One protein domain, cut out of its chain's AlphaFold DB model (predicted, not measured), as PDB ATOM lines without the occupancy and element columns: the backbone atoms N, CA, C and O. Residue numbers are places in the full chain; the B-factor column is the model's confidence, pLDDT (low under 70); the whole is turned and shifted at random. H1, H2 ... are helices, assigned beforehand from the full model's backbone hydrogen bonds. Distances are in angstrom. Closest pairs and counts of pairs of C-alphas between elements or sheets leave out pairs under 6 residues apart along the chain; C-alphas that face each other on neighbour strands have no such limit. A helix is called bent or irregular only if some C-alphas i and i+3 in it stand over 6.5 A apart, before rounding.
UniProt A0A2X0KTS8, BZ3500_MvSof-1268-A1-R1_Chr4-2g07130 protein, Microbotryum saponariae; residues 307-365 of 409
ATOM      1  N   LEU A 307     -10.101   5.317  25.419       93.62
ATOM      2  CA  LEU A 307     -10.192   6.617  24.751       93.62
ATOM      3  C   LEU A 307     -10.590   6.471  23.270       93.62
ATOM      4  O   LEU A 307     -11.380   7.251  22.729       93.62
ATOM      5  N   SER A 308     -10.111   5.416  22.606       91.00
ATOM      6  CA  SER A 308     -10.557   5.077  21.249       91.00
ATOM      7  C   SER A 308     -12.026   4.631  21.209       91.00
ATOM      8  O   SER A 308     -12.763   4.969  20.285       91.00
ATOM      9  N   GLN A 309     -12.492   3.910  22.228       94.00
ATOM     10  CA  GLN A 309     -13.878   3.457  22.302       94.00
ATOM     11  C   GLN A 309     -14.838   4.605  22.626       94.00
ATOM     12  O   GLN A 309     -15.889   4.702  21.995       94.00
ATOM     13  N   THR A 310     -14.479   5.505  23.545       92.88
ATOM     14  CA  THR A 310     -15.308   6.672  23.888       92.88
ATOM     15  C   THR A 310     -15.453   7.627  22.707       92.88
ATOM     16  O   THR A 310     -16.566   8.059  22.406       92.88
ATOM     17  N   SER A 311     -14.366   7.889  21.974       91.25
ATOM     18  CA  SER A 311     -14.408   8.704  20.752       91.25
ATOM     19  C   SER A 311     -15.268   8.068  19.655       91.25
ATOM     20  O   SER A 311     -16.116   8.746  19.074       91.25
ATOM     21  N   LEU A 312     -15.149   6.757  19.415       91.88
ATOM     22  CA  LEU A 312     -16.010   6.054  18.457       91.88
ATOM     23  C   LEU A 312     -17.488   6.071  18.867       91.88
ATOM     24  O   LEU A 312     -18.357   6.237  18.009       91.88
ATOM     25  N   CYS A 313     -17.792   5.921  20.157       93.12
ATOM     26  CA  CYS A 313     -19.160   6.022  20.664       93.12
ATOM     27  C   CYS A 313     -19.730   7.433  20.491       93.12
ATOM     28  O   CYS A 313     -20.868   7.564  20.048       93.12
ATOM     29  N   SER A 314     -18.937   8.476  20.756       93.69
ATOM     30  CA  SER A 314     -19.333   9.874  20.537       93.69
ATOM     31  C   SER A 314     -19.602  10.180  19.057       93.69
ATOM     32  O   SER A 314     -20.606  10.802  18.711       93.69
ATOM     33  N   ILE A 315     -18.768   9.672  18.146       90.81
ATOM     34  CA  ILE A 315     -18.990   9.825  16.699       90.81
ATOM     35  C   ILE A 315     -20.266   9.092  16.258       90.81
ATOM     36  O   ILE A 315     -21.045   9.602  15.455       90.81
ATOM     37  N   ARG A 316     -20.526   7.893  16.794       92.19
ATOM     38  CA  ARG A 316     -21.748   7.142  16.467       92.19
ATOM     39  C   ARG A 316     -23.002   7.804  17.024       92.19
ATOM     40  O   ARG A 316     -24.006   7.856  16.319       92.19
ATOM     41  N   SER A 317     -22.962   8.316  18.253       94.94
ATOM     42  CA  SER A 317     -24.118   8.983  18.855       94.94
ATOM     43  C   SER A 317     -24.443  10.293  18.142       94.94
ATOM     44  O   SER A 317     -25.603  10.525  17.811       94.94
ATOM     45  N   THR A 318     -23.435  11.104  17.806       89.38
ATOM     46  CA  THR A 318     -23.627  12.327  17.008       89.38
ATOM     47  C   THR A 318     -24.179  12.017  15.618       89.38
ATOM     48  O   THR A 318     -25.079  12.714  15.148       89.38
ATOM     49  N   HIS A 319     -23.726  10.934  14.983       85.06
ATOM     50  CA  HIS A 319     -24.280  10.484  13.707       85.06
ATOM     51  C   HIS A 319     -25.757  10.077  13.821       85.06
ATOM     52  O   HIS A 319     -26.574  10.499  13.004       85.06
ATOM     53  N   LEU A 320     -26.120   9.288  14.836       92.19
ATOM     54  CA  LEU A 320     -27.513   8.893  15.076       92.19
ATOM     55  C   LEU A 320     -28.399  10.102  15.392       92.19
ATOM     56  O   LEU A 320     -29.499  10.198  14.858       92.19
ATOM     57  N   HIS A 321     -27.905  11.052  16.189       88.69
ATOM     58  CA  HIS A 321     -28.625  12.284  16.499       88.69
ATOM     59  C   HIS A 321     -28.849  13.133  15.243       88.69
ATOM     60  O   HIS A 321     -29.955  13.607  15.009       88.69
ATOM     61  N   LYS A 322     -27.836  13.245  14.375       85.31
ATOM     62  CA  LYS A 322     -27.981  13.906  13.075       85.31
ATOM     63  C   LYS A 322     -29.028  13.208  12.207       85.31
ATOM     64  O   LYS A 322     -29.838  13.888  11.596       85.31
ATOM     65  N   MET A 323     -29.044  11.877  12.158       85.19
ATOM     66  CA  MET A 323     -30.063  11.152  11.390       85.19
ATOM     67  C   MET A 323     -31.468  11.352  11.959       85.19
ATOM     68  O   MET A 323     -32.383  11.611  11.184       85.19
ATOM     69  N   ALA A 324     -31.626  11.327  13.284       89.81
ATOM     70  CA  ALA A 324     -32.897  11.601  13.954       89.81
ATOM     71  C   ALA A 324     -33.382  13.045  13.729       89.81
ATOM     72  O   ALA A 324     -34.560  13.273  13.485       89.81
ATOM     73  N   LEU A 325     -32.485  14.035  13.723       88.19
ATOM     74  CA  LEU A 325     -32.848  15.417  13.384       88.19
ATOM     75  C   LEU A 325     -33.289  15.572  11.924       88.19
ATOM     76  O   LEU A 325     -34.047  16.483  11.607       88.19
ATOM     77  N   MET A 326     -32.839  14.692  11.029       81.94
ATOM     78  CA  MET A 326     -33.197  14.743   9.612       81.94
ATOM     79  C   MET A 326     -34.506  14.007   9.293       81.94
ATOM     80  O   MET A 326     -34.970  14.123   8.157       81.94
ATOM     81  N   THR A 327     -35.117  13.263  10.228       90.06
ATOM     82  CA  THR A 327     -36.392  12.562   9.973       90.06
ATOM     83  C   THR A 327     -37.594  13.500   9.975       90.06
ATOM     84  O   THR A 327     -38.513  13.284   9.187       90.06
ATOM     85  N   HIS A 328     -37.591  14.552  10.797       91.88
ATOM     86  CA  HIS A 328     -38.666  15.549  10.832       91.88
ATOM     87  C   HIS A 328     -38.413  16.673   9.815       91.88
ATOM     88  O   HIS A 328     -37.284  17.136   9.651       91.88
ATOM     89  N   TYR A 329     -39.459  17.095   9.095       93.12
ATOM     90  CA  TYR A 329     -39.326  18.080   8.013       93.12
ATOM     91  C   TYR A 329     -38.963  19.479   8.544       93.12
ATOM     92  O   TYR A 329     -38.074  20.120   7.991       93.12
ATOM     93  N   GLU A 330     -39.561  19.902   9.661       91.62
ATOM     94  CA  GLU A 330     -39.326  21.221  10.275       91.62
ATOM     95  C   GLU A 330     -37.879  21.387  10.759       91.62
ATOM     96  O   GLU A 330     -37.233  22.405  10.519       91.62
ATOM     97  N   THR A 331     -37.316  20.354  11.394       89.00
ATOM     98  CA  THR A 331     -35.923  20.376  11.862       89.00
ATOM     99  C   THR A 331     -34.930  20.278  10.712       89.00
ATOM    100  O   THR A 331     -33.827  20.813  10.812       89.00
ATOM    101  N   ARG A 332     -35.305  19.630   9.603       89.38
ATOM    102  CA  ARG A 332     -34.453  19.515   8.417       89.38
ATOM    103  C   ARG A 332     -34.171  20.879   7.794       89.38
ATOM    104  O   ARG A 332     -33.015  21.144   7.476       89.38
ATOM    105  N   GLU A 333     -35.176  21.742   7.654       91.94
ATOM    106  CA  GLU A 333     -34.983  23.092   7.103       91.94
ATOM    107  C   GLU A 333     -34.100  23.958   8.006       91.94
ATOM    108  O   GLU A 333     -33.163  24.591   7.520       91.94
ATOM    109  N   LEU A 334     -34.311  23.909   9.326       92.88
ATOM    110  CA  LEU A 334     -33.468  24.621  10.294       92.88
ATOM    111  C   LEU A 334     -32.008  24.152  10.248       92.88
ATOM    112  O   LEU A 334     -31.085  24.967  10.247       92.88
ATOM    113  N   VAL A 335     -31.788  22.836  10.174       87.31
ATOM    114  CA  VAL A 335     -30.446  22.251  10.063       87.31
ATOM    115  C   VAL A 335     -29.793  22.641   8.735       87.31
ATOM    116  O   VAL A 335     -28.616  23.000   8.730       87.31
ATOM    117  N   HIS A 336     -30.531  22.618   7.622       87.56
ATOM    118  CA  HIS A 336     -30.029  23.083   6.327       87.56
ATOM    119  C   HIS A 336     -29.638  24.563   6.365       87.56
ATOM    120  O   HIS A 336     -28.510  24.889   6.000       87.56
ATOM    121  N   GLY A 337     -30.505  25.432   6.891       93.75
ATOM    122  CA  GLY A 337     -30.217  26.859   7.032       93.75
ATOM    123  C   GLY A 337     -28.985  27.131   7.899       93.75
ATOM    124  O   GLY A 337     -28.139  27.951   7.539       93.75
ATOM    125  N   PHE A 338     -28.819  26.388   8.998       92.56
ATOM    126  CA  PHE A 338     -27.621  26.467   9.836       92.56
ATOM    127  C   PHE A 338     -26.344  26.081   9.070       92.56
ATOM    128  O   PHE A 338     -25.354  26.815   9.110       92.56
ATOM    129  N   TRP A 339     -26.350  24.952   8.346       86.25
ATOM    130  CA  TRP A 339     -25.179  24.502   7.582       86.25
ATOM    131  C   TRP A 339     -24.846  25.421   6.408       86.25
ATOM    132  O   TRP A 339     -23.668  25.651   6.139       86.25
ATOM    133  N   GLU A 340     -25.848  25.982   5.734       92.38
ATOM    134  CA  GLU A 340     -25.643  26.989   4.690       92.38
ATOM    135  C   GLU A 340     -25.048  28.283   5.254       92.38
ATOM    136  O   GLU A 340     -24.168  28.881   4.628       92.38
ATOM    137  N   GLY A 341     -25.475  28.691   6.454       95.62
ATOM    138  CA  GLY A 341     -24.870  29.794   7.202       95.62
ATOM    139  C   GLY A 341     -23.395  29.532   7.507       95.62
ATOM    140  O   GLY A 341     -22.540  30.338   7.147       95.62
ATOM    141  N   GLN A 342     -23.079  28.361   8.067       91.06
ATOM    142  CA  GLN A 342     -21.701  27.949   8.354       91.06
ATOM    143  C   GLN A 342     -20.839  27.847   7.091       91.06
ATOM    144  O   GLN A 342     -19.678  28.249   7.094       91.06
ATOM    145  N   GLU A 343     -21.380  27.347   5.978       84.88
ATOM    146  CA  GLU A 343     -20.635  27.295   4.721       84.88
ATOM    147  C   GLU A 343     -20.380  28.700   4.159       84.88
ATOM    148  O   GLU A 343     -19.314  28.956   3.596       84.88
ATOM    149  N   ARG A 344     -21.324  29.629   4.338       94.56
ATOM    150  CA  ARG A 344     -21.146  31.036   3.970       94.56
ATOM    151  C   ARG A 344     -20.060  31.695   4.819       94.56
ATOM    152  O   ARG A 344     -19.154  32.292   4.244       94.56
ATOM    153  N   GLU A 345     -20.089  31.516   6.136       91.75
ATOM    154  CA  GLU A 345     -19.046  31.997   7.054       91.75
ATOM    155  C   GLU A 345     -17.679  31.388   6.726       91.75
ATOM    156  O   GLU A 345     -16.684  32.102   6.650       91.75
ATOM    157  N   LEU A 346     -17.621  30.089   6.428       87.50
ATOM    158  CA  LEU A 346     -16.387  29.420   6.021       87.50
ATOM    159  C   LEU A 346     -15.863  29.959   4.684       87.50
ATOM    160  O   LEU A 346     -14.654  30.111   4.508       87.50
ATOM    161  N   ARG A 347     -16.747  30.249   3.720       87.81
ATOM    162  CA  ARG A 347     -16.364  30.897   2.454       87.81
ATOM    163  C   ARG A 347     -15.816  32.301   2.699       87.81
ATOM    164  O   ARG A 347     -14.832  32.666   2.060       87.81
ATOM    165  N   TRP A 348     -16.403  33.054   3.627       92.25
ATOM    166  CA  TRP A 348     -15.922  34.381   4.017       92.25
ATOM    167  C   TRP A 348     -14.553  34.291   4.695       92.25
ATOM    168  O   TRP A 348     -13.619  34.969   4.278       92.25
ATOM    169  N   ALA A 349     -14.394  33.368   5.644       86.75
ATOM    170  CA  ALA A 349     -13.141  33.111   6.344       86.75
ATOM    171  C   ALA A 349     -12.024  32.651   5.387       86.75
ATOM    172  O   ALA A 349     -10.888  33.093   5.499       86.75
ATOM    173  N   LYS A 350     -12.338  31.826   4.376       84.31
ATOM    174  CA  LYS A 350     -11.388  31.449   3.309       84.31
ATOM    175  C   LYS A 350     -10.972  32.618   2.414       84.31
ATOM    176  O   LYS A 350      -9.906  32.557   1.802       84.31
ATOM    177  N   GLY A 351     -11.819  33.638   2.293       88.31
ATOM    178  CA  GLY A 351     -11.494  34.885   1.604       88.31
ATOM    179  C   GLY A 351     -10.568  35.793   2.416       88.31
ATOM    180  O   GLY A 351      -9.931  36.675   1.837       88.31
ATOM    181  N   ASP A 352     -10.456  35.563   3.726       92.88
ATOM    182  CA  ASP A 352      -9.614  36.357   4.608       92.88
ATOM    183  C   ASP A 352      -8.126  36.042   4.381       92.88
ATOM    184  O   ASP A 352      -7.657  34.903   4.495       92.88
ATOM    185  N   LYS A 353      -7.362  37.085   4.047       91.31
ATOM    186  CA  LYS A 353      -5.921  36.992   3.784       91.31
ATOM    187  C   LYS A 353      -5.153  36.548   5.027       91.31
ATOM    188  O   LYS A 353      -4.155  35.846   4.888       91.31
ATOM    189  N   VAL A 354      -5.624  36.921   6.219       86.50
ATOM    190  CA  VAL A 354      -4.973  36.566   7.488       86.50
ATOM    191  C   VAL A 354      -5.092  35.066   7.740       86.50
ATOM    192  O   VAL A 354      -4.091  34.401   8.011       86.50
ATOM    193  N   LEU A 355      -6.292  34.505   7.562       84.94
ATOM    194  CA  LEU A 355      -6.510  33.069   7.713       84.94
ATOM    195  C   LEU A 355      -5.736  32.273   6.660       84.94
ATOM    196  O   LEU A 355      -5.211  31.208   6.966       84.94
ATOM    197  N   LYS A 356      -5.622  32.800   5.436       84.81
ATOM    198  CA  LYS A 356      -4.838  32.177   4.365       84.81
ATOM    199  C   LYS A 356      -3.346  32.095   4.699       84.81
ATOM    200  O   LYS A 356      -2.724  31.089   4.381       84.81
ATOM    201  N   GLU A 357      -2.788  33.099   5.374       84.88
ATOM    202  CA  GLU A 357      -1.378  33.083   5.779       84.88
ATOM    203  C   GLU A 357      -1.132  32.165   6.990       84.88
ATOM    204  O   GLU A 357      -0.148  31.427   7.016       84.88
ATOM    205  N   VAL A 358      -2.073  32.108   7.944       82.38
ATOM    206  CA  VAL A 358      -2.035  31.138   9.056       82.38
ATOM    207  C   VAL A 358      -2.179  29.702   8.539       82.38
ATOM    208  O   VAL A 358      -1.423  28.819   8.944       82.38
ATOM    209  N   LEU A 359      -3.102  29.463   7.601       75.38
ATOM    210  CA  LEU A 359      -3.273  28.166   6.942       75.38
ATOM    211  C   LEU A 359      -2.053  27.791   6.106       75.38
ATOM    212  O   LEU A 359      -1.700  26.623   6.119       75.38
ATOM    213  N   ARG A 360      -1.352  28.744   5.475       73.19
ATOM    214  CA  ARG A 360      -0.069  28.478   4.799       73.19
ATOM    215  C   ARG A 360       0.998  27.943   5.753       73.19
ATOM    216  O   ARG A 360       1.807  27.111   5.356       73.19
ATOM    217  N   GLY A 361       0.985  28.387   7.012       68.50
ATOM    218  CA  GLY A 361       1.852  27.850   8.065       68.50
ATOM    219  C   GLY A 361       1.477  26.428   8.506       68.50
ATOM    220  O   GLY A 361       2.344  25.668   8.929       68.50
ATOM    221  N   VAL A 362       0.203  26.045   8.372       69.50
ATOM    222  CA  VAL A 362      -0.320  24.708   8.721       69.50
ATOM    223  C   VAL A 362      -0.335  23.754   7.509       69.50
ATOM    224  O   VAL A 362      -0.252  22.536   7.674       69.50
ATOM    225  N   GLU A 363      -0.353  24.283   6.282       52.94
ATOM    226  CA  GLU A 363      -0.283  23.550   5.006       52.94
ATOM    227  C   GLU A 363       1.048  22.812   4.798       52.94
ATOM    228  O   GLU A 363       1.130  21.967   3.907       52.94
ATOM    229  N   ILE A 364       2.036  23.009   5.682       52.16
ATOM    230  CA  ILE A 364       3.261  22.192   5.767       52.16
ATOM    231  C   ILE A 364       2.939  20.689   5.979       52.16
ATOM    232  O   ILE A 364       3.796  19.843   5.758       52.16
ATOM    233  N   GLY A 365       1.692  20.317   6.308       53.66
ATOM    234  CA  GLY A 365       1.233  18.918   6.343       53.66
ATOM    235  C   GLY A 365       0.291  18.458   5.216       53.66
ATOM    236  O   GLY A 365      -0.120  17.295   5.227       53.66
TER     237      GLY A 365
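This is residues 307 to 365 of the 409 residues of the protein "BZ3500_MvSof-1268-A1-R1_Chr4-2g07130 protein" of Microbotryum saponariae (UniProt A0A2X0KTS8). Three helices make an open, flat U: H2 is the long base, and H1 and H3 are arms that rise from its two ends on the same side, with the middle between them empty. The helices meet at corners and do not pack side by side. The printed part has 59 residues with three named helices, H1, H2 and H3 in that order, and no named strand; the class is all helix. The whole is extended, with a radius of gyration of the C-alphas of 16.6 A and spans of 40 by 34 by 10 A.

Begin with H1, residues 307 to 325, and go through a tight link of 3 residues to H2, residues 329 to 351. The two only just touch, with 3 pairs of C-alphas within 8 A, and only at the corner by their link; look at their closest C-alphas, those of Leu 325 and Thr 331, 6.0 A apart. H1 touches H2 with residue 325 alone. Their lines stand at a steep tilt of 61 degrees, and they run opposite ways. A tight link of 1 residue leads on to H3, residues 353 to 365, about perpendicular to H2 at 88 degrees. H2 and H3 are close but not clearly touching, their closest C-alphas, those of Lys 350 and Lys 356, being 6.7 A apart. H1 and H3 are apart. In H1 and H2 every O i to N i+4 pair is within hydrogen-bond range; in H3 7 of 9 are.

Find C-alpha 307 at (-10.192, 6.617, 24.751); from there H1 runs 26.8 A to C-alpha 325. H2 begins at C-alpha 329, at (-39.326, 18.080, 8.013), and runs 33.1 A. H3 runs 19.6 A to C-alpha 365 at (1.233, 18.918, 6.343). It is neither bent nor irregular, but only just: C-alphas 362 and 365 are 6.4 A apart.

The two C-alphas farthest apart are those of Tyr 329 and Ile 364, at 42.8 A. The printed part has no cut. In the B-factor column, residues 361 to 365 are under 70.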